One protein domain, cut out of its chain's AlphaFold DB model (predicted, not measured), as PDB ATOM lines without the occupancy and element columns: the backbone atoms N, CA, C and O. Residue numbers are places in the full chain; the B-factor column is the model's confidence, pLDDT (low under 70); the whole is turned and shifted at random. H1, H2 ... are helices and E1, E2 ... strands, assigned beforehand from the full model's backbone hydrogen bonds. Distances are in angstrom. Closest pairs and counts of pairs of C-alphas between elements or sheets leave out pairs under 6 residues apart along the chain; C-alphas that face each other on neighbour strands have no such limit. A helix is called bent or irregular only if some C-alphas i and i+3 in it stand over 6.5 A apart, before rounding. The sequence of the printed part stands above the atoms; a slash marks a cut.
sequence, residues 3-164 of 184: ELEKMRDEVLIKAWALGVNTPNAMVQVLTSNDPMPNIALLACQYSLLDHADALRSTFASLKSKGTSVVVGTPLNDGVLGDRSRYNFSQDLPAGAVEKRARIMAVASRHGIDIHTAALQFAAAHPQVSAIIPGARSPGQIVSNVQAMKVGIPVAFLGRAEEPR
ATOM      1  N   GLU A   3     -38.856 -13.676  60.772       94.00
ATOM      2  CA  GLU A   3     -38.683 -14.610  59.653       94.00
ATOM      3  C   GLU A   3     -38.269 -13.927  58.344       94.00
ATOM      4  O   GLU A   3     -37.468 -14.480  57.604       94.00
ATOM      5  N   LEU A   4     -38.733 -12.702  58.069       95.06
ATOM      6  CA  LEU A   4     -38.297 -11.951  56.880       95.06
ATOM      7  C   LEU A   4     -36.819 -11.552  56.959       95.06
ATOM      8  O   LEU A   4     -36.129 -11.554  55.942       95.06
ATOM      9  N   GLU A   5     -36.329 -11.244  58.161       93.75
ATOM     10  CA  GLU A   5     -34.912 -10.961  58.388       93.75
ATOM     11  C   GLU A   5     -34.075 -12.222  58.167       93.75
ATOM     12  O   GLU A   5     -33.123 -12.203  57.392       93.75
ATOM     13  N   LYS A   6     -34.514 -13.355  58.729       95.31
ATOM     14  CA  LYS A   6     -33.882 -14.658  58.512       95.31
ATOM     15  C   LYS A   6     -33.864 -15.060  57.035       95.31
ATOM     16  O   LYS A   6     -32.816 -15.438  56.532       95.31
ATOM     17  N   MET A   7     -34.975 -14.913  56.308       97.62
ATOM     18  CA  MET A   7     -35.024 -15.186  54.863       97.62
ATOM     19  C   MET A   7     -34.040 -14.314  54.071       97.62
ATOM     20  O   MET A   7     -33.531 -14.745  53.036       97.62
ATOM     21  N   ARG A   8     -33.785 -13.079  54.522       95.88
ATOM     22  CA  ARG A   8     -32.792 -12.199  53.903       95.88
ATOM     23  C   ARG A   8     -31.370 -12.663  54.210       95.88
ATOM     24  O   ARG A   8     -30.545 -12.711  53.302       95.88
ATOM     25  N   ASP A   9     -31.101 -13.030  55.457       95.12
ATOM     26  CA  ASP A   9     -29.792 -13.518  55.900       95.12
ATOM     27  C   ASP A   9     -29.451 -14.889  55.270       95.12
ATOM     28  O   ASP A   9     -28.297 -15.157  54.942       95.12
ATOM     29  N   GLU A  10     -30.465 -15.714  54.995       97.88
ATOM     30  CA  GLU A  10     -30.386 -16.958  54.209       97.88
ATOM     31  C   GLU A  10     -30.356 -16.721  52.687       97.88
ATOM     32  O   GLU A  10     -30.284 -17.669  51.906       97.88
ATOM     33  N   VAL A  11     -30.399 -15.460  52.238       97.19
ATOM     34  CA  VAL A  11     -30.325 -15.048  50.823       97.19
ATOM     35  C   VAL A  11     -31.512 -15.546  49.971       97.19
ATOM     36  O   VAL A  11     -31.479 -15.503  48.742       97.19
ATOM     37  N   LEU A  12     -32.619 -15.955  50.601       98.31
ATOM     38  CA  LEU A  12     -33.872 -16.285  49.908       98.31
ATOM     39  C   LEU A  12     -34.537 -15.030  49.328       98.31
ATOM     40  O   LEU A  12     -35.169 -15.078  48.273       98.31
ATOM     41  N   ILE A  13     -34.376 -13.895  50.013       97.50
ATOM     42  CA  ILE A  13     -34.791 -12.570  49.547       97.50
ATOM     43  C   ILE A  13     -33.639 -11.576  49.694       97.50
ATOM     44  O   ILE A  13     -32.790 -11.709  50.565       97.50
ATOM     45  N   LYS A  14     -33.610 -10.535  48.857       96.44
ATOM     46  CA  LYS A  14     -32.576  -9.483  48.946       96.44
ATOM     47  C   LYS A  14     -32.885  -8.430  50.007       96.44
ATOM     48  O   LYS A  14     -31.978  -7.794  50.531       96.44
ATOM     49  N   ALA A  15     -34.168  -8.196  50.253       95.81
ATOM     50  CA  ALA A  15     -34.672  -7.168  51.145       95.81
ATOM     51  C   ALA A  15     -36.150  -7.428  51.438       95.81
ATOM     52  O   ALA A  15     -36.830  -8.112  50.668       95.81
ATOM     53  N   TRP A  16     -36.657  -6.811  52.500       95.31
ATOM     54  CA  TRP A  16     -38.085  -6.748  52.780       95.31
ATOM     55  C   TRP A  16     -38.521  -5.315  53.088       95.31
ATOM     56  O   TRP A  16     -37.719  -4.447  53.450       95.31
ATOM     57  N   ALA A  17     -39.811  -5.060  52.887       94.31
ATOM     58  CA  ALA A  17     -40.411  -3.746  53.022       94.31
ATOM     59  C   ALA A  17     -41.659  -3.806  53.899       94.31
ATOM     60  O   ALA A  17     -42.357  -4.820  53.923       94.31
ATOM     61  N   LEU A  18     -41.967  -2.695  54.563       92.69
ATOM     62  CA  LEU A  18     -43.208  -2.522  55.309       92.69
ATOM     63  C   LEU A  18     -44.017  -1.368  54.719       92.69
ATOM     64  O   LEU A  18     -43.544  -0.232  54.667       92.69
ATOM     65  N   GLY A  19     -45.250  -1.658  54.303       91.88
ATOM     66  CA  GLY A  19     -46.210  -0.648  53.866       91.88
ATOM     67  C   GLY A  19     -47.093  -0.167  55.003       91.88
ATOM     68  O   GLY A  19     -47.691  -0.977  55.708       91.88
ATOM     69  N   VAL A  20     -47.203   1.153  55.156       88.44
ATOM     70  CA  VAL A  20     -48.084   1.778  56.146       88.44
ATOM     71  C   VAL A  20     -48.959   2.860  55.526       88.44
ATOM     72  O   VAL A  20     -48.518   3.668  54.707       88.44
ATOM     73  N   ASN A  21     -50.208   2.922  55.985       86.88
ATOM     74  CA  ASN A  21     -51.144   3.979  55.602       86.88
ATOM     75  C   ASN A  21     -51.103   5.167  56.569       86.88
ATOM     76  O   ASN A  21     -51.380   6.283  56.144       86.88
ATOM     77  N   THR A  22     -50.672   4.977  57.822       75.81
ATOM     78  CA  THR A  22     -50.583   6.051  58.830       75.81
ATOM     79  C   THR A  22     -49.169   6.213  59.417       75.81
ATOM     80  O   THR A  22     -48.450   5.215  59.541       75.81
ATOM     81  N   PRO A  23     -48.751   7.440  59.805       69.62
ATOM     82  CA  PRO A  23     -47.428   7.668  60.394       69.62
ATOM     83  C   PRO A  23     -47.235   6.906  61.707       69.62
ATOM     84  O   PRO A  23     -46.160   6.371  61.968       69.62
ATOM     85  N   ASN A  24     -48.301   6.784  62.504       72.56
ATOM     86  CA  ASN A  24     -48.271   6.108  63.802       72.56
ATOM     87  C   ASN A  24     -47.835   4.641  63.701       72.56
ATOM     88  O   ASN A  24     -47.108   4.170  64.572       72.56
ATOM     89  N   ALA A  25     -48.226   3.931  62.637       80.88
ATOM     90  CA  ALA A  25     -47.804   2.546  62.434       80.88
ATOM     91  C   ALA A  25     -46.282   2.444  62.240       80.88
ATOM     92  O   ALA A  25     -45.644   1.555  62.797       80.88
ATOM     93  N   MET A  26     -45.682   3.393  61.515       81.44
ATOM     94  CA  MET A  26     -44.230   3.430  61.350       81.44
ATOM     95  C   MET A  26     -43.522   3.832  62.646       81.44
ATOM     96  O   MET A  26     -42.491   3.259  62.979       81.44
ATOM     97  N   VAL A  27     -44.088   4.766  63.418       78.75
ATOM     98  CA  VAL A  27     -43.548   5.143  64.736       78.75
ATOM     99  C   VAL A  27     -43.484   3.938  65.676       78.75
ATOM    100  O   VAL A  27     -42.456   3.739  66.313       78.75
ATOM    101  N   GLN A  28     -44.525   3.102  65.720       82.25
ATOM    102  CA  GLN A  28     -44.526   1.894  66.554       82.25
ATOM    103  C   GLN A  28     -43.371   0.953  66.195       82.25
ATOM    104  O   GLN A  28     -42.652   0.500  67.086       82.25
ATOM    105  N   VAL A  29     -43.137   0.731  64.898       85.00
ATOM    106  CA  VAL A  29     -42.016  -0.087  64.408       85.00
ATOM    107  C   VAL A  29     -40.676   0.543  64.778       85.00
ATOM    108  O   VAL A  29     -39.815  -0.140  65.322       85.00
ATOM    109  N   LEU A  30     -40.530   1.857  64.596       83.44
ATOM    110  CA  LEU A  30     -39.314   2.600  64.945       83.44
ATOM    111  C   LEU A  30     -38.953   2.519  66.439       83.44
ATOM    112  O   LEU A  30     -37.769   2.589  66.778       83.44
ATOM    113  N   THR A  31     -39.956   2.402  67.315       85.44
ATOM    114  CA  THR A  31     -39.787   2.293  68.776       85.44
ATOM    115  C   THR A  31     -39.699   0.859  69.294       85.44
ATOM    116  O   THR A  31     -39.417   0.654  70.471       85.44
ATOM    117  N   SER A  32     -39.970  -0.130  68.444       85.62
ATOM    118  CA  SER A  32     -39.911  -1.541  68.816       85.62
ATOM    119  C   SER A  32     -38.468  -2.064  68.824       85.62
ATOM    120  O   SER A  32     -37.567  -1.462  68.239       85.62
ATOM    121  N   ASN A  33     -38.261  -3.221  69.458       85.00
ATOM    122  CA  ASN A  33     -37.014  -3.987  69.352       85.00
ATOM    123  C   ASN A  33     -37.042  -4.980  68.172       85.00
ATOM    124  O   ASN A  33     -36.193  -5.868  68.102       85.00
ATOM    125  N   ASP A  34     -38.029  -4.879  67.276       86.38
ATOM    126  CA  ASP A  34     -38.110  -5.738  66.099       86.38
ATOM    127  C   ASP A  34     -37.041  -5.366  65.055       86.38
ATOM    128  O   ASP A  34     -36.600  -4.213  64.985       86.38
ATOM    129  N   PRO A  35     -36.660  -6.319  64.184       88.88
ATOM    130  CA  PRO A  35     -35.881  -6.018  62.990       88.88
ATOM    131  C   PRO A  35     -36.543  -4.927  62.138       88.88
ATOM    132  O   PRO A  35     -37.757  -4.945  61.910       88.88
ATOM    133  N   MET A  36     -35.730  -3.991  61.643       91.12
ATOM    134  CA  MET A  36     -36.190  -2.887  60.801       91.12
ATOM    135  C   MET A  36     -36.296  -3.305  59.328       91.12
ATOM    136  O   MET A  36     -35.390  -3.972  58.825       91.12
ATOM    137  N   PRO A  37     -37.338  -2.865  58.596       93.50
ATOM    138  CA  PRO A  37     -37.411  -3.069  57.154       93.50
ATOM    139  C   PRO A  37     -36.287  -2.331  56.429       93.50
ATOM    140  O   PRO A  37     -35.882  -1.231  56.818       93.50
ATOM    141  N   ASN A  38     -35.862  -2.880  55.292       95.19
ATOM    142  CA  ASN A  38     -34.951  -2.180  54.388       95.19
ATOM    143  C   ASN A  38     -35.646  -0.982  53.720       95.19
ATOM    144  O   ASN A  38     -35.003   0.029  53.441       95.19
ATOM    145  N   ILE A  39     -36.957  -1.099  53.476       95.44
ATOM    146  CA  ILE A  39     -37.768  -0.093  52.784       95.44
ATOM    147  C   ILE A  39     -39.078   0.156  53.543       95.44
ATOM    148  O   ILE A  39     -39.825  -0.770  53.855       95.44
ATOM    149  N   ALA A  40     -39.405   1.421  53.777       94.19
ATOM    150  CA  ALA A  40     -40.707   1.866  54.255       94.19
ATOM    151  C   ALA A  40     -41.545   2.384  53.080       94.19
ATOM    152  O   ALA A  40     -41.185   3.373  52.440       94.19
ATOM    153  N   LEU A  41     -42.685   1.748  52.806       94.75
ATOM    154  CA  LEU A  41     -43.669   2.266  51.858       94.75
ATOM    155  C   LEU A  41     -44.640   3.197  52.602       94.75
ATOM    156  O   LEU A  41     -45.516   2.744  53.342       94.75
ATOM    157  N   LEU A  42     -44.490   4.504  52.386       92.31
ATOM    158  CA  LEU A  42     -45.400   5.533  52.884       92.31
ATOM    159  C   LEU A  42     -46.557   5.676  51.899       92.31
ATOM    160  O   LEU A  42     -46.450   6.377  50.890       92.31
ATOM    161  N   ALA A  43     -47.668   4.990  52.166       87.31
ATOM    162  CA  ALA A  43     -48.771   4.960  51.220       87.31
ATOM    163  C   ALA A  43     -49.466   6.320  51.110       87.31
ATOM    164  O   ALA A  43     -49.661   6.769  49.997       87.31
ATOM    165  N   CYS A  44     -49.769   7.008  52.215       85.38
ATOM    166  CA  CYS A  44     -50.670   8.178  52.225       85.38
ATOM    167  C   CYS A  44     -50.066   9.468  52.814       85.38
ATOM    168  O   CYS A  44     -50.793  10.430  53.034       85.38
ATOM    169  N   GLN A  45     -48.769   9.476  53.130       77.50
ATOM    170  CA  GLN A  45     -48.187  10.390  54.133       77.50
ATOM    171  C   GLN A  45     -47.132  11.351  53.577       77.50
ATOM    172  O   GLN A  45     -46.445  12.026  54.342       77.50
ATOM    173  N   TYR A  46     -46.938  11.365  52.260       92.00
ATOM    174  CA  TYR A  46     -45.987  12.272  51.635       92.00
ATOM    175  C   TYR A  46     -46.454  12.678  50.241       92.00
ATOM    176  O   TYR A  46     -46.407  11.905  49.286       92.00
ATOM    177  N   SER A  47     -46.971  13.898  50.161       93.62
ATOM    178  CA  SER A  47     -47.592  14.496  48.981       93.62
ATOM    179  C   SER A  47     -47.604  16.017  49.116       93.62
ATOM    180  O   SER A  47     -47.409  16.545  50.209       93.62
ATOM    181  N   LEU A  48     -47.914  16.759  48.053       93.88
ATOM    182  CA  LEU A  48     -48.036  18.220  48.164       93.88
ATOM    183  C   LEU A  48     -49.160  18.673  49.116       93.88
ATOM    184  O   LEU A  48     -49.085  19.773  49.662       93.88
ATOM    185  N   LEU A  49     -50.188  17.847  49.344       92.50
ATOM    186  CA  LEU A  49     -51.266  18.168  50.285       92.50
ATOM    187  C   LEU A  49     -50.880  17.880  51.736       92.50
ATOM    188  O   LEU A  49     -51.194  18.680  52.620       92.50
ATOM    189  N   ASP A  50     -50.169  16.780  51.955       90.06
ATOM    190  CA  ASP A  50     -49.820  16.266  53.274       90.06
ATOM    191  C   ASP A  50     -48.380  15.730  53.279       90.06
ATOM    192  O   ASP A  50     -48.082  14.696  52.672       90.06
ATOM    193  N   HIS A  51     -47.478  16.487  53.909       90.62
ATOM    194  CA  HIS A  51     -46.042  16.184  54.008       90.62
ATOM    195  C   HIS A  51     -45.364  16.724  55.275       90.62
ATOM    196  O   HIS A  51     -44.214  16.375  55.544       90.62
ATOM    197  N   ALA A  52     -46.028  17.588  56.051       88.75
ATOM    198  CA  ALA A  52     -45.396  18.312  57.154       88.75
ATOM    199  C   ALA A  52     -44.836  17.370  58.230       88.75
ATOM    200  O   ALA A  52     -43.719  17.566  58.707       88.75
ATOM    201  N   ASP A  53     -45.586  16.328  58.586       86.19
ATOM    202  CA  ASP A  53     -45.150  15.341  59.575       86.19
ATOM    203  C   ASP A  53     -44.022  14.457  59.031       86.19
ATOM    204  O   ASP A  53     -43.053  14.180  59.741       86.19
ATOM    205  N   ALA A  54     -44.090  14.090  57.748       89.06
ATOM    206  CA  ALA A  54     -43.046  13.301  57.107       89.06
ATOM    207  C   ALA A  54     -41.695  14.028  57.083       89.06
ATOM    208  O   ALA A  54     -40.676  13.433  57.445       89.06
ATOM    209  N   LEU A  55     -41.702  15.318  56.726       89.31
ATOM    210  CA  LEU A  55     -40.514  16.176  56.731       89.31
ATOM    211  C   LEU A  55     -40.006  16.463  58.149       89.31
ATOM    212  O   LEU A  55     -38.798  16.527  58.363       89.31
ATOM    213  N   ARG A  56     -40.907  16.624  59.129       87.88
ATOM    214  CA  ARG A  56     -40.531  16.969  60.509       87.88
ATOM    215  C   ARG A  56     -39.901  15.805  61.269       87.88
ATOM    216  O   ARG A  56     -38.967  16.034  62.032       87.88
ATOM    217  N   SER A  57     -40.430  14.590  61.130       86.31
ATOM    218  CA  SER A  57     -40.015  13.463  61.977       86.31
ATOM    219  C   SER A  57     -39.822  12.150  61.225       86.31
ATOM    220  O   SER A  57     -38.813  11.482  61.453       86.31
ATOM    221  N   THR A  58     -40.737  11.763  60.333       88.12
ATOM    222  CA  THR A  58     -40.727  10.411  59.741       88.12
ATOM    223  C   THR A  58     -39.437  10.120  58.978       88.12
ATOM    224  O   THR A  58     -38.804   9.091  59.219       88.12
ATOM    225  N   PHE A  59     -39.000  11.025  58.098       90.69
ATOM    226  CA  PHE A  59     -37.784  10.804  57.312       90.69
ATOM    227  C   PHE A  59     -36.518  10.750  58.165       90.69
ATOM    228  O   PHE A  59     -35.650   9.917  57.905       90.69
ATOM    229  N   ALA A  60     -36.412  11.594  59.195       89.62
ATOM    230  CA  ALA A  60     -35.263  11.593  60.095       89.62
ATOM    231  C   ALA A  60     -35.153  10.264  60.862       89.62
ATOM    232  O   ALA A  60     -34.067   9.687  60.948       89.62
ATOM    233  N   SER A  61     -36.280   9.745  61.355       89.19
ATOM    234  CA  SER A  61     -36.324   8.469  62.071       89.19
ATOM    235  C   SER A  61     -36.024   7.270  61.171       89.19
ATOM    236  O   SER A  61     -35.304   6.365  61.575       89.19
ATOM    237  N   LEU A  62     -36.528   7.259  59.935       90.62
ATOM    238  CA  LEU A  62     -36.213   6.193  58.978       90.62
ATOM    239  C   LEU A  62     -34.739   6.228  58.561       90.62
ATOM    240  O   LEU A  62     -34.089   5.186  58.474       90.62
ATOM    241  N   LYS A  63     -34.181   7.431  58.387       91.81
ATOM    242  CA  LYS A  63     -32.766   7.623  58.067       91.81
ATOM    243  C   LYS A  63     -31.842   7.116  59.165       91.81
ATOM    244  O   LYS A  63     -30.865   6.444  58.848       91.81
ATOM    245  N   SER A  64     -32.147   7.382  60.435       90.94
ATOM    246  CA  SER A  64     -31.319   6.902  61.554       90.94
ATOM    247  C   SER A  64     -31.302   5.374  61.685       90.94
ATOM    248  O   SER A  64     -30.382   4.825  62.285       90.94
ATOM    249  N   LYS A  65     -32.285   4.687  61.092       90.50
ATOM    250  CA  LYS A  65     -32.393   3.223  61.053       90.50
ATOM    251  C   LYS A  65     -31.902   2.594  59.743       90.50
ATOM    252  O   LYS A  65     -31.970   1.379  59.606       90.50
ATOM    253  N   GLY A  66     -31.414   3.390  58.787       91.50
ATOM    254  CA  GLY A  66     -30.956   2.886  57.486       91.50
ATOM    255  C   GLY A  66     -32.082   2.401  56.564       91.50
ATOM    256  O   GLY A  66     -31.816   1.681  55.605       91.50
ATOM    257  N   THR A  67     -33.331   2.792  56.829       93.19
ATOM    258  CA  THR A  67     -34.499   2.405  56.031       93.19
ATOM    259  C   THR A  67     -34.750   3.434  54.928       93.19
ATOM    260  O   THR A  67     -34.929   4.625  55.211       93.19
ATOM    261  N   SER A  68     -34.788   2.995  53.669       95.19
ATOM    262  CA  SER A  68     -35.156   3.858  52.539       95.19
ATOM    263  C   SER A  68     -36.672   4.017  52.414       95.19
ATOM    264  O   SER A  68     -37.436   3.267  53.024       95.19
ATOM    265  N   VAL A  69     -37.136   5.004  51.644       94.75
ATOM    266  CA  VAL A  69     -38.571   5.279  51.481       94.75
ATOM    267  C   VAL A  69     -39.045   5.039  50.056       94.75
ATOM    268  O   VAL A  69     -38.403   5.441  49.088       94.75
ATOM    269  N   VAL A  70     -40.227   4.440  49.942       96.69
ATOM    270  CA  VAL A  70     -41.039   4.445  48.727       96.69
ATOM    271  C   VAL A  70     -42.348   5.176  49.010       96.69
ATOM    272  O   VAL A  70     -42.971   4.954  50.045       96.69
ATOM    273  N   VAL A  71     -42.780   6.052  48.105       95.56
ATOM    274  CA  VAL A  71     -44.037   6.809  48.256       95.56
ATOM    275  C   VAL A  71     -45.132   6.156  47.421       95.56
ATOM    276  O   VAL A  71     -44.998   6.037  46.205       95.56
ATOM    277  N   GLY A  72     -46.218   5.730  48.067       94.56
ATOM    278  CA  GLY A  72     -47.266   4.925  47.430       94.56
ATOM    279  C   GLY A  72     -48.384   5.716  46.748       94.56
ATOM    280  O   GLY A  72     -48.935   5.246  45.760       94.56
ATOM    281  N   THR A  73     -48.740   6.904  47.242       92.56
ATOM    282  CA  THR A  73     -49.793   7.740  46.634       92.56
ATOM    283  C   THR A  73     -49.321   9.184  46.437       92.56
ATOM    284  O   THR A  73     -49.869  10.117  47.021       92.56
ATOM    285  N   PRO A  74     -48.333   9.424  45.553       94.94
ATOM    286  CA  PRO A  74     -47.824  10.779  45.312       94.94
ATOM    287  C   PRO A  74     -48.903  11.748  44.785       94.94
ATOM    288  O   PRO A  74     -48.758  12.960  44.906       94.94
ATOM    289  N   LEU A  75     -50.002  11.218  44.228       95.25
ATOM    290  CA  LEU A  75     -51.150  11.981  43.722       95.25
ATOM    291  C   LEU A  75     -52.380  11.964  44.655       95.25
ATOM    292  O   LEU A  75     -53.442  12.445  44.250       95.25
ATOM    293  N   ASN A  76     -52.267  11.364  45.851       93.44
ATOM    294  CA  ASN A  76     -53.355  11.122  46.812       93.44
ATOM    295  C   ASN A  76     -54.662  10.657  46.141       93.44
ATOM    296  O   ASN A  76     -55.695  11.301  46.274       93.44
ATOM    297  N   ASP A  77     -54.634   9.558  45.384       90.94
ATOM    298  CA  ASP A  77     -55.819   9.002  44.698       90.94
ATOM    299  C   ASP A  77     -56.446   9.859  43.575       90.94
ATOM    300  O   ASP A  77     -57.512   9.525  43.036       90.94
ATOM    301  N   GLY A  78     -55.729  10.896  43.139       91.19
ATOM    302  CA  GLY A  78     -56.060  11.710  41.973       91.19
ATOM    303  C   GLY A  78     -56.511  13.130  42.301       91.19
ATOM    304  O   GLY A  78     -56.770  13.884  41.366       91.19
ATOM    305  N   VAL A  79     -56.554  13.532  43.577       93.44
ATOM    306  CA  VAL A  79     -56.818  14.935  43.954       93.44
ATOM    307  C   VAL A  79     -55.745  15.892  43.455       93.44
ATOM    308  O   VAL A  79     -56.064  17.015  43.086       93.44
ATOM    309  N   LEU A  80     -54.492  15.454  43.332       93.06
ATOM    310  CA  LEU A  80     -53.436  16.230  42.666       93.06
ATOM    311  C   LEU A  80     -53.451  16.064  41.130       93.06
ATOM    312  O   LEU A  80     -52.515  16.465  40.448       93.06
ATOM    313  N   GLY A  81     -54.529  15.492  40.590       88.88
ATOM    314  CA  GLY A  81     -54.898  15.462  39.178       88.88
ATOM    315  C   GLY A  81     -56.288  16.076  38.994       88.88
ATOM    316  O   GLY A  81     -56.531  17.201  39.425       88.88
ATOM    317  N   ASP A  82     -57.209  15.345  38.376       85.00
ATOM    318  CA  ASP A  82     -58.563  15.790  38.018       85.00
ATOM    319  C   ASP A  82     -59.684  15.185  38.886       85.00
ATOM    320  O   ASP A  82     -60.863  15.434  38.634       85.00
ATOM    321  N   ARG A  83     -59.355  14.396  39.919       87.94
ATOM    322  CA  ARG A  83     -60.346  13.618  40.681       87.94
ATOM    323  C   ARG A  83     -60.616  14.205  42.059       87.94
ATOM    324  O   ARG A  83     -59.696  14.537  42.786       87.94
ATOM    325  N   SER A  84     -61.867  14.189  42.500       88.38
ATOM    326  CA  SER A  84     -62.231  14.512  43.889       88.38
ATOM    327  C   SER A  84     -62.197  13.261  44.774       88.38
ATOM    328  O   SER A  84     -63.234  12.770  45.209       88.38
ATOM    329  N   ARG A  85     -61.007  12.683  44.974       90.69
ATOM    330  CA  ARG A  85     -60.790  11.521  45.852       90.69
ATOM    331  C   ARG A  85     -59.464  11.678  46.587       90.69
ATOM    332  O   ARG A  85     -58.480  12.019  45.942       90.69
ATOM    333  N   TYR A  86     -59.443  11.403  47.888       91.25
ATOM    334  CA  TYR A  86     -58.266  11.510  48.749       91.25
ATOM    335  C   TYR A  86     -58.074  10.222  49.548       91.25
ATOM    336  O   TYR A  86     -58.970   9.819  50.285       91.25
ATOM    337  N   ASN A  87     -56.911   9.578  49.404       88.31
ATOM    338  CA  ASN A  87     -56.503   8.395  50.176       88.31
ATOM    339  C   ASN A  87     -57.637   7.361  50.351       88.31
ATOM    340  O   ASN A  87     -58.028   7.023  51.466       88.31
ATOM    341  N   PHE A  88     -58.181   6.876  49.234       86.81
ATOM    342  CA  PHE A  88     -59.282   5.913  49.146       86.81
ATOM    343  C   PHE A  88     -60.685   6.416  49.519       86.81
ATOM    344  O   PHE A  88     -61.648   5.715  49.189       86.81
ATOM    345  N   SER A  89     -60.830   7.629  50.061       87.88
ATOM    346  CA  SER A  89     -62.116   8.250  50.413       87.88
ATOM    347  C   SER A  89     -62.571   9.315  49.406       87.88
ATOM    348  O   SER A  89     -61.761   9.907  48.691       87.88
ATOM    349  N   GLN A  90     -63.884   9.556  49.339       89.56
ATOM    350  CA  GLN A  90     -64.454  10.740  48.677       89.56
ATOM    351  C   GLN A  90     -64.400  11.981  49.581       89.56
ATOM    352  O   GLN A  90     -64.467  13.102  49.080       89.56
ATOM    353  N   ASP A  91     -64.223  11.786  50.887       90.62
ATOM    354  CA  ASP A  91     -64.084  12.873  51.844       90.62
ATOM    355  C   ASP A  91     -62.702  13.508  51.705       90.62
ATOM    356  O   ASP A  91     -61.666  12.861  51.882       90.62
ATOM    357  N   LEU A  92     -62.692  14.795  51.374       90.62
ATOM    358  CA  LEU A  92     -61.471  15.583  51.323       90.62
ATOM    359  C   LEU A  92     -61.175  16.152  52.717       90.62
ATOM    360  O   LEU A  92     -62.097  16.620  53.388       90.62
ATOM    361  N   PRO A  93     -59.904  16.170  53.158       89.25
ATOM    362  CA  PRO A  93     -59.557  16.813  54.413       89.25
ATOM    363  C   PRO A  93     -59.879  18.309  54.357       89.25
ATOM    364  O   PRO A  93     -59.858  18.936  53.292       89.25
ATOM    365  N   ALA A  94     -60.165  18.895  55.519       91.25
ATOM    366  CA  ALA A  94     -60.460  20.318  55.617       91.25
ATOM    367  C   ALA A  94     -59.323  21.153  55.003       91.25
ATOM    368  O   ALA A  94     -58.146  20.930  55.287       91.25
ATOM    369  N   GLY A  95     -59.671  22.110  54.141       91.25
ATOM    370  CA  GLY A  95     -58.695  22.970  53.470       91.25
ATOM    371  C   GLY A  95     -57.998  22.348  52.252       91.25
ATOM    372  O   GLY A  95     -57.168  23.016  51.629       91.25
ATOM    373  N   ALA A  96     -58.280  21.087  51.897       91.94
ATOM    374  CA  ALA A  96     -57.596  20.399  50.798       91.94
ATOM    375  C   ALA A  96     -57.875  21.032  49.432       91.94
ATOM    376  O   ALA A  96     -56.971  21.128  48.602       91.94
ATOM    377  N   VAL A  97     -59.109  21.489  49.199       92.56
ATOM    378  CA  VAL A  97     -59.513  22.126  47.936       92.56
ATOM    379  C   VAL A  97     -58.778  23.452  47.755       92.56
ATOM    380  O   VAL A  97     -58.192  23.710  46.703       92.56
ATOM    381  N   GLU A  98     -58.727  24.268  48.804       93.69
ATOM    382  CA  GLU A  98     -58.039  25.553  48.816       93.69
ATOM    383  C   GLU A  98     -56.525  25.361  48.697       93.69
ATOM    384  O   GLU A  98     -55.863  26.088  47.952       93.69
ATOM    385  N   LYS A  99     -55.962  24.365  49.394       92.44
ATOM    386  CA  LYS A  99     -54.539  24.015  49.295       92.44
ATOM    387  C   LYS A  99     -54.182  23.553  47.888       92.44
ATOM    388  O   LYS A  99     -53.220  24.063  47.317       92.44
ATOM    389  N   ARG A 100     -54.993  22.681  47.282       94.06
ATOM    390  CA  ARG A 100     -54.849  22.259  45.882       94.06
ATOM    391  C   ARG A 100     -54.865  23.460  44.938       94.06
ATOM    392  O   ARG A 100     -53.977  23.571  44.097       94.06
ATOM    393  N   ALA A 101     -55.817  24.381  45.093       93.69
ATOM    394  CA  ALA A 101     -55.890  25.585  44.265       93.69
ATOM    395  C   ALA A 101     -54.632  26.467  44.403       93.69
ATOM    396  O   ALA A 101     -54.102  26.952  43.401       93.69
ATOM    397  N   ARG A 102     -54.098  26.625  45.624       93.44
ATOM    398  CA  ARG A 102     -52.827  27.335  45.856       93.44
ATOM    399  C   ARG A 102     -51.648  26.637  45.182       93.44
ATOM    400  O   ARG A 102     -50.867  27.307  44.511       93.44
ATOM    401  N   ILE A 103     -51.541  25.315  45.313       93.50
ATOM    402  CA  ILE A 103     -50.497  24.513  44.656       93.50
ATOM    403  C   ILE A 103     -50.557  24.709  43.139       93.50
ATOM    404  O   ILE A 103     -49.538  25.029  42.531       93.50
ATOM    405  N   MET A 104     -51.747  24.598  42.537       93.56
ATOM    406  CA  MET A 104     -51.941  24.827  41.099       93.56
ATOM    407  C   MET A 104     -51.477  26.224  40.679       93.56
ATOM    408  O   MET A 104     -50.781  26.367  39.674       93.56
ATOM    409  N   ALA A 105     -51.831  27.256  41.450       93.50
ATOM    410  CA  ALA A 105     -51.439  28.630  41.155       93.50
ATOM    411  C   ALA A 105     -49.920  28.846  41.260       93.50
ATOM    412  O   ALA A 105     -49.361  29.611  40.478       93.50
ATOM    413  N   VAL A 106     -49.241  28.193  42.209       92.06
ATOM    414  CA  VAL A 106     -47.774  28.247  42.321       92.06
ATOM    415  C   VAL A 106     -47.127  27.499  41.156       92.06
ATOM    416  O   VAL A 106     -46.293  28.083  40.474       92.06
ATOM    417  N   ALA A 107     -47.549  26.263  40.877       92.38
ATOM    418  CA  ALA A 107     -47.039  25.453  39.768       92.38
ATOM    419  C   ALA A 107     -47.153  26.199  38.423       92.38
ATOM    420  O   ALA A 107     -46.167  26.341  37.697       92.38
ATOM    421  N   SER A 108     -48.311  26.817  38.168       92.38
ATOM    422  CA  SER A 108     -48.569  27.581  36.941       92.38
ATOM    423  C   SER A 108     -47.629  28.782  36.772       92.38
ATOM    424  O   SER A 108     -47.183  29.054  35.661       92.38
ATOM    425  N   ARG A 109     -47.260  29.482  37.857       92.62
ATOM    426  CA  ARG A 109     -46.274  30.588  37.802       92.62
ATOM    427  C   ARG A 109     -44.873  30.117  37.414       92.62
ATOM    428  O   ARG A 109     -44.076  30.923  36.950       92.62
ATOM    429  N   HIS A 110     -44.582  28.837  37.623       90.12
ATOM    430  CA  HIS A 110     -43.328  28.197  37.240       90.12
ATOM    431  C   HIS A 110     -43.431  27.437  35.907       90.12
ATOM    432  O   HIS A 110     -42.476  26.764  35.531       90.12
ATOM    433  N   GLY A 111     -44.554  27.553  35.186       91.81
ATOM    434  CA  GLY A 111     -44.743  26.923  33.879       91.81
ATOM    435  C   GLY A 111     -44.898  25.402  33.926       91.81
ATOM    436  O   GLY A 111     -44.660  24.746  32.918       91.81
ATOM    437  N   ILE A 112     -45.278  24.839  35.077       94.12
ATOM    438  CA  ILE A 112     -45.466  23.395  35.260       94.12
ATOM    439  C   ILE A 112     -46.892  23.084  35.718       94.12
ATOM    440  O   ILE A 112     -47.535  23.886  36.399       94.12
ATOM    441  N   ASP A 113     -47.397  21.910  35.354       94.56
ATOM    442  CA  ASP A 113     -48.699  21.434  35.810       94.56
ATOM    443  C   ASP A 113     -48.615  20.794  37.212       94.56
ATOM    444  O   ASP A 113     -47.551  20.385  37.684       94.56
ATOM    445  N   ILE A 114     -49.759  20.711  37.901       95.25
ATOM    446  CA  ILE A 114     -49.835  20.168  39.268       95.25
ATOM    447  C   ILE A 114     -49.470  18.682  39.348       95.25
ATOM    448  O   ILE A 114     -48.942  18.244  40.368       95.25
ATOM    449  N   HIS A 115     -49.716  17.915  38.287       95.75
ATOM    450  CA  HIS A 115     -49.412  16.493  38.257       95.75
ATOM    451  C   HIS A 115     -47.891  16.279  38.202       95.75
ATOM    452  O   HIS A 115     -47.338  15.569  39.042       95.75
ATOM    453  N   THR A 116     -47.198  16.992  37.312       96.50
ATOM    454  CA  THR A 116     -45.733  17.057  37.254       96.50
ATOM    455  C   THR A 116     -45.131  17.523  38.577       96.50
ATOM    456  O   THR A 116     -44.231  16.873  39.112       96.50
ATOM    457  N   ALA A 117     -45.676  18.599  39.148       96.12
ATOM    458  CA  ALA A 117     -45.250  19.108  40.444       96.12
ATOM    459  C   ALA A 117     -45.380  18.063  41.564       96.12
ATOM    460  O   ALA A 117     -44.457  17.905  42.359       96.12
ATOM    461  N   ALA A 118     -46.504  17.345  41.630       96.12
ATOM    462  CA  ALA A 118     -46.772  16.360  42.673       96.12
ATOM    463  C   ALA A 118     -45.827  15.157  42.604       96.12
ATOM    464  O   ALA A 118     -45.275  14.753  43.629       96.12
ATOM    465  N   LEU A 119     -45.609  14.610  41.403       96.81
ATOM    466  CA  LEU A 119     -44.717  13.465  41.217       96.81
ATOM    467  C   LEU A 119     -43.272  13.820  41.560       96.81
ATOM    468  O   LEU A 119     -42.631  13.117  42.339       96.81
ATOM    469  N   GLN A 120     -42.768  14.934  41.030       96.38
ATOM    470  CA  GLN A 120     -41.383  15.319  41.283       96.38
ATOM    471  C   GLN A 120     -41.155  15.789  42.721       96.38
ATOM    472  O   GLN A 120     -40.112  15.473  43.279       96.38
ATOM    473  N   PHE A 121     -42.126  16.454  43.360       95.62
ATOM    474  CA  PHE A 121     -42.057  16.748  44.795       95.62
ATOM    475  C   PHE A 121     -41.911  15.465  45.619       95.62
ATOM    476  O   PHE A 121     -41.004  15.356  46.438       95.62
ATOM    477  N   ALA A 122     -42.762  14.466  45.364       95.50
ATOM    478  CA  ALA A 122     -42.715  13.202  46.092       95.50
ATOM    479  C   ALA A 122     -41.387  12.447  45.896       95.50
ATOM    480  O   ALA A 122     -40.979  11.701  46.781       95.50
ATOM    481  N   ALA A 123     -40.712  12.640  44.759       95.69
ATOM    482  CA  ALA A 123     -39.420  12.030  44.455       95.69
ATOM    483  C   ALA A 123     -38.202  12.858  44.916       95.69
ATOM    484  O   ALA A 123     -37.092  12.336  44.913       95.69
ATOM    485  N   ALA A 124     -38.380  14.133  45.278       94.06
ATOM    486  CA  ALA A 124     -37.266  15.059  45.497       94.06
ATOM    487  C   ALA A 124     -36.493  14.799  46.799       94.06
ATOM    488  O   ALA A 124     -35.297  15.086  46.877       94.06
ATOM    489  N   HIS A 125     -37.158  14.270  47.831       92.94
ATOM    490  CA  HIS A 125     -36.522  14.082  49.128       92.94
ATOM    491  C   HIS A 125     -35.440  12.981  49.069       92.94
ATOM    492  O   HIS A 125     -35.746  11.866  48.647       92.94
ATOM    493  N   PRO A 126     -34.209  13.202  49.582       92.81
ATOM    494  CA  PRO A 126     -33.087  12.261  49.425       92.81
ATOM    495  C   PRO A 126     -33.310  10.851  49.986       92.81
ATOM    496  O   PRO A 126     -32.638   9.906  49.584       92.81
ATOM    497  N   GLN A 127     -34.226  10.705  50.947       92.25
ATOM    498  CA  GLN A 127     -34.570   9.403  51.529       92.25
ATOM    499  C   GLN A 127     -35.520   8.579  50.647       92.25
ATOM    500  O   GLN A 127     -35.683   7.379  50.875       92.25
ATOM    501  N   VAL A 128     -36.171   9.210  49.667       95.81
ATOM    502  CA  VAL A 128     -37.097   8.548  48.748       95.81
ATOM    503  C   VAL A 128     -36.298   7.905  47.620       95.81
ATOM    504  O   VAL A 128     -35.646   8.580  46.834       95.81
ATOM    505  N   SER A 129     -36.362   6.579  47.529       96.75
ATOM    506  CA  SER A 129     -35.718   5.811  46.460       96.75
ATOM    507  C   SER A 129     -36.629   5.605  45.252       96.75
ATOM    508  O   SER A 129     -36.135   5.401  44.147       96.75
ATOM    509  N   ALA A 130     -37.952   5.625  45.450       97.06
ATOM    510  CA  ALA A 130     -38.928   5.504  44.371       97.06
ATOM    511  C   ALA A 130     -40.301   6.068  44.759       97.06
ATOM    512  O   ALA A 130     -40.659   6.162  45.934       97.06
ATOM    513  N   ILE A 131     -41.105   6.370  43.743       97.19
ATOM    514  CA  ILE A 131     -42.523   6.709  43.875       97.19
ATOM    515  C   ILE A 131     -43.361   5.734  43.042       97.19
ATOM    516  O   ILE A 131     -42.899   5.241  42.013       97.19
ATOM    517  N   ILE A 132     -44.595   5.467  43.466       95.75
ATOM    518  CA  ILE A 132     -45.530   4.571  42.776       95.75
ATOM    519  C   ILE A 132     -46.761   5.384  42.352       95.75
ATOM    520  O   ILE A 132     -47.768   5.405  43.056       95.75
ATOM    521  N   PRO A 133     -46.711   6.114  41.226       94.31
ATOM    522  CA  PRO A 133     -47.887   6.815  40.742       94.31
ATOM    523  C   PRO A 133     -48.899   5.815  40.172       94.31
ATOM    524  O   PRO A 133     -48.568   4.969  39.340       94.31
ATOM    525  N   GLY A 134     -50.150   5.916  40.618       92.38
ATOM    526  CA  GLY A 134     -51.235   5.079  40.115       92.38
ATOM    527  C   GLY A 134     -51.619   5.415  38.671       92.38
ATOM    528  O   GLY A 134     -51.486   6.555  38.222       92.38
ATOM    529  N   ALA A 135     -52.145   4.425  37.952       93.38
ATOM    530  CA  ALA A 135     -52.714   4.585  36.619       93.38
ATOM    531  C   ALA A 135     -53.865   3.589  36.405       93.38
ATOM    532  O   ALA A 135     -53.840   2.469  36.909       93.38
ATOM    533  N   ARG A 136     -54.883   4.008  35.653       92.75
ATOM    534  CA  ARG A 136     -56.041   3.207  35.218       92.75
ATOM    535  C   ARG A 136     -56.142   3.084  33.702       92.75
ATOM    536  O   ARG A 136     -56.965   2.323  33.209       92.75
ATOM    537  N   SER A 137     -55.327   3.835  32.968       95.00
ATOM    538  CA  SER A 137     -55.223   3.749  31.516       95.00
ATOM    539  C   SER A 137     -53.757   3.812  31.077       95.00
ATOM    540  O   SER A 137     -52.933   4.413  31.775       95.00
ATOM    541  N   PRO A 138     -53.407   3.254  29.904       97.31
ATOM    542  CA  PRO A 138     -52.057   3.374  29.352       97.31
ATOM    543  C   PRO A 138     -51.602   4.831  29.182       97.31
ATOM    544  O   PRO A 138     -50.444   5.152  29.436       97.31
ATOM    545  N   GLY A 139     -52.521   5.738  28.828       97.12
ATOM    546  CA  GLY A 139     -52.222   7.167  28.694       97.12
ATOM    547  C   GLY A 139     -51.732   7.808  29.998       97.12
ATOM    548  O   GLY A 139     -50.835   8.645  29.968       97.12
ATOM    549  N   GLN A 140     -52.247   7.369  31.151       95.50
ATOM    550  CA  GLN A 140     -51.767   7.842  32.455       95.50
ATOM    551  C   GLN A 140     -50.351   7.348  32.758       95.50
ATOM    552  O   GLN A 140     -49.554   8.112  33.289       95.50
ATOM    553  N   ILE A 141     -49.993   6.123  32.357       96.56
ATOM    554  CA  ILE A 141     -48.614   5.625  32.485       96.56
ATOM    555  C   ILE A 141     -47.662   6.512  31.674       96.56
ATOM    556  O   ILE A 141     -46.642   6.961  32.195       96.56
ATOM    557  N   VAL A 142     -48.019   6.811  30.420       97.69
ATOM    558  CA  VAL A 142     -47.228   7.704  29.563       97.69
ATOM    559  C   VAL A 142     -47.101   9.088  30.203       97.69
ATOM    560  O   VAL A 142     -45.988   9.599  30.301       97.69
ATOM    561  N   SER A 143     -48.200   9.666  30.697       96.00
ATOM    562  CA  SER A 143     -48.198  10.964  31.386       96.00
ATOM    563  C   SER A 143     -47.280  10.977  32.615       96.00
ATOM    564  O   SER A 143     -46.447  11.872  32.745       96.00
ATOM    565  N   ASN A 144     -47.351   9.951  33.473       97.00
ATOM    566  CA  ASN A 144     -46.490   9.807  34.653       97.00
ATOM    567  C   ASN A 144     -45.004   9.797  34.265       97.00
ATOM    568  O   ASN A 144     -44.188  10.476  34.885       97.00
ATOM    569  N   VAL A 145     -44.645   9.058  33.210       97.44
ATOM    570  CA  VAL A 145     -43.259   8.988  32.722       97.44
ATOM    571  C   VAL A 145     -42.799  10.321  32.127       97.44
ATOM    572  O   VAL A 145     -41.654  10.714  32.345       97.44
ATOM    573  N   GLN A 146     -43.654  11.026  31.378       97.44
ATOM    574  CA  GLN A 146     -43.298  12.328  30.801       97.44
ATOM    575  C   GLN A 146     -43.151  13.411  31.872       97.44
ATOM    576  O   GLN A 146     -42.205  14.190  31.812       97.44
ATOM    577  N   ALA A 147     -44.011  13.404  32.892       96.50
ATOM    578  CA  ALA A 147     -43.922  14.303  34.038       96.50
ATOM    579  C   ALA A 147     -42.545  14.242  34.724       96.50
ATOM    580  O   ALA A 147     -41.993  15.277  35.084       96.50
ATOM    581  N   MET A 148     -41.933  13.059  34.835       96.38
ATOM    582  CA  MET A 148     -40.594  12.899  35.429       96.38
ATOM    583  C   MET A 148     -39.442  13.415  34.550       96.38
ATOM    584  O   MET A 148     -38.311  13.491  35.020       96.38
ATOM    585  N   LYS A 149     -39.703  13.765  33.284       96.12
ATOM    586  CA  LYS A 149     -38.704  14.313  32.348       96.12
ATOM    587  C   LYS A 149     -38.751  15.837  32.243       96.12
ATOM    588  O   LYS A 149     -37.869  16.428  31.625       96.12
ATOM    589  N   VAL A 150     -39.776  16.474  32.807       95.38
ATOM    590  CA  VAL A 150     -39.917  17.934  32.798       95.38
ATOM    591  C   VAL A 150     -38.855  18.555  33.706       95.38
ATOM    592  O   VAL A 150     -38.695  18.145  34.851       95.38
ATOM    593  N   GLY A 151     -38.142  19.575  33.227       91.38
ATOM    594  CA  GLY A 151     -37.235  20.349  34.073       91.38
ATOM    595  C   GLY A 151     -38.018  21.258  35.020       91.38
ATOM    596  O   GLY A 151     -38.572  22.262  34.577       91.38
ATOM    597  N   ILE A 152     -38.062  20.929  36.313       86.56
ATOM    598  CA  ILE A 152     -38.691  21.785  37.329       86.56
ATOM    599  C   ILE A 152     -37.666  22.773  37.905       86.56
ATOM    600  O   ILE A 152     -36.564  22.367  38.285       86.56
ATOM    601  N   PRO A 153     -38.010  24.068  38.042       83.19
ATOM    602  CA  PRO A 153     -37.153  25.026  38.730       83.19
ATOM    603  C   PRO A 153     -36.915  24.624  40.193       83.19
ATOM    604  O   PRO A 153     -37.870  24.438  40.943       83.19
ATOM    605  N   VAL A 154     -35.658  24.603  40.649       80.25
ATOM    606  CA  VAL A 154     -35.299  24.324  42.062       80.25
ATOM    607  C   VAL A 154     -36.058  25.237  43.037       80.25
ATOM    608  O   VAL A 154     -36.472  24.806  44.111       80.25
ATOM    609  N   ALA A 155     -36.320  26.481  42.625       78.75
ATOM    610  CA  ALA A 155     -37.112  27.444  43.388       78.75
ATOM    611  C   ALA A 155     -38.544  26.963  43.697       78.75
ATOM    612  O   ALA A 155     -39.099  27.341  44.727       78.75
ATOM    613  N   PHE A 156     -39.144  26.134  42.835       83.44
ATOM    614  CA  PHE A 156     -40.450  25.532  43.098       83.44
ATOM    615  C   PHE A 156     -40.354  24.481  44.208       83.44
ATOM    616  O   PHE A 156     -41.117  24.552  45.166       83.44
ATOM    617  N   LEU A 157     -39.401  23.547  44.107       78.00
ATOM    618  CA  LEU A 157     -39.244  22.450  45.070       78.00
ATOM    619  C   LEU A 157     -38.936  22.969  46.478       78.00
ATOM    620  O   LEU A 157     -39.624  22.597  47.423       78.00
ATOM    621  N   GLY A 158     -37.996  23.913  46.604       72.56
ATOM    622  CA  GLY A 158     -37.673  24.511  47.903       72.56
ATOM    623  C   GLY A 158     -38.866  25.229  48.542       72.56
ATOM    624  O   GLY A 158     -39.043  25.184  49.754       72.56
ATOM    625  N   ARG A 159     -39.740  25.841  47.732       71.31
ATOM    626  CA  ARG A 159     -40.980  26.454  48.225       71.31
ATOM    627  C   ARG A 159     -42.041  25.410  48.577       71.31
ATOM    628  O   ARG A 159     -42.792  25.624  49.521       71.31
ATOM    629  N   ALA A 160     -42.117  24.316  47.820       71.56
ATOM    630  CA  ALA A 160     -43.089  23.241  47.999       71.56
ATOM    631  C   ALA A 160     -42.931  22.503  49.338       71.56
ATOM    632  O   ALA A 160     -43.921  22.035  49.891       71.56
ATOM    633  N   GLU A 161     -41.705  22.434  49.860       71.88
ATOM    634  CA  GLU A 161     -41.382  21.830  51.159       71.88
ATOM    635  C   GLU A 161     -41.726  22.732  52.356       71.88
ATOM    636  O   GLU A 161     -41.789  22.261  53.494       71.88
ATOM    637  N   GLU A 162     -41.965  24.031  52.137       65.25
ATOM    638  CA  GLU A 162     -42.315  24.932  53.226       65.25
ATOM    639  C   GLU A 162     -43.769  24.714  53.686       65.25
ATOM    640  O   GLU A 162     -44.704  24.853  52.889       65.25
ATOM    641  N   PRO A 163     -44.020  24.595  55.008       55.62
ATOM    642  CA  PRO A 163     -45.378  24.614  55.570       55.62
ATOM    643  C   PRO A 163     -46.161  25.895  55.223       55.62
ATOM    644  O   PRO A 163     -47.361  26.009  55.466       55.62
ATOM    645  N   ARG A 164     -45.472  26.916  54.702       53.03
ATOM    646  CA  ARG A 164     -46.023  28.221  54.337       53.03
ATOM    647  C   ARG A 164     -46.799  28.221  53.024       53.03
ATOM    648  O   ARG A 164     -47.487  29.209  52.781       53.03
TER     649      ARG A 164
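This is residues 3 to 164 of the 184 residues of the protein "Aldo/keto reductase family protein" of Pseudomonas grimontii (UniProt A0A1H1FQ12). A short parallel sheet of four strands has helices H2, H3 and H5 over one face and no named helix over the other; H4, H6 and H7 gather round H5, while H1 lies off at the opposite end of the long axis. The 162 printed residues include seven named helices and four named strands, in the order H1 E1 H2 E2 H3 E3 H4 H5 E4 H6 H7, with sheet order E1 E2 E3 E4. The class is mixed, helices and strands. The whole is compact, with a radius of gyration of the C-alphas of 16.6 A, and elongated, spanning 51 by 33 by 33 A.

Start at H1, residues 3 to 9, which touches no helix and is not on the sheet. Next find E1, residues 17 to 20, parallel to E2, residues 39 to 42; N 18 and O 39, 3.0 A apart, are within hydrogen-bond range. E3, residues 68 to 71, is parallel to E2, with N 42 and O 70 at 2.8 A. E4, residues 128 to 131, is parallel to E3, with N 129 and O 69 at 2.8 A. H2, residues 23 to 31, H3, residues 52 to 64, and H5, residues 114 to 124, are on the same face. H5 is over E4, at a height over the sheet of 9.6 A. H2 and H3 touch at a shallow tilt of 26 degrees, the same way; their closest C-alphas, of Leu 30 and Ser 61, are 7.2 A apart. Three strand-helix-strand units, parallel neighbour strands with helices between, have right-handed crossovers: E1, H2, E2; E2, H3, E3; and E3, H4 with H5, E4, where H4 is residues 96 to 109. H5 is the hub. H4 touches it with residues 103 to 108 alone, about perpendicular at 90 degrees, closest at C-alphas Met 104 and Ile 114, 5.4 A. H6, residues 138 to 147, touches H5 at C-alphas Thr 116 and Ala 147, 4.6 A. H7, residues 154 to 160, only just touches H5, with 3 pairs of C-alphas within 8 A, closest Phe 121 and Leu 157, 6.4 A. Every O i to N i+4 pair is within hydrogen-bond range in H1, H2, H4, H5, H6 and H7, and 7 of 9 are in H3.

Find C-alpha 3 at (-38.683, -14.610, 59.653), where H1 begins. H3 runs 18.6 A and is irregular: C-alphas 56 and 59 are 7.5 A apart. H4 runs 20.0 A from C-alpha 96 at (-57.596, 20.399, 50.798). H7 ends at C-alpha 160, (-43.089, 23.241, 47.999).

The C-alphas farthest apart, of Glu 10 and Arg 109, are 52.7 A apart. The printed part has no cut; E3 to H4 is a long link of 24 residues. Low confidence, pLDDT under 70, falls at residue 23 and residues 162 to 164.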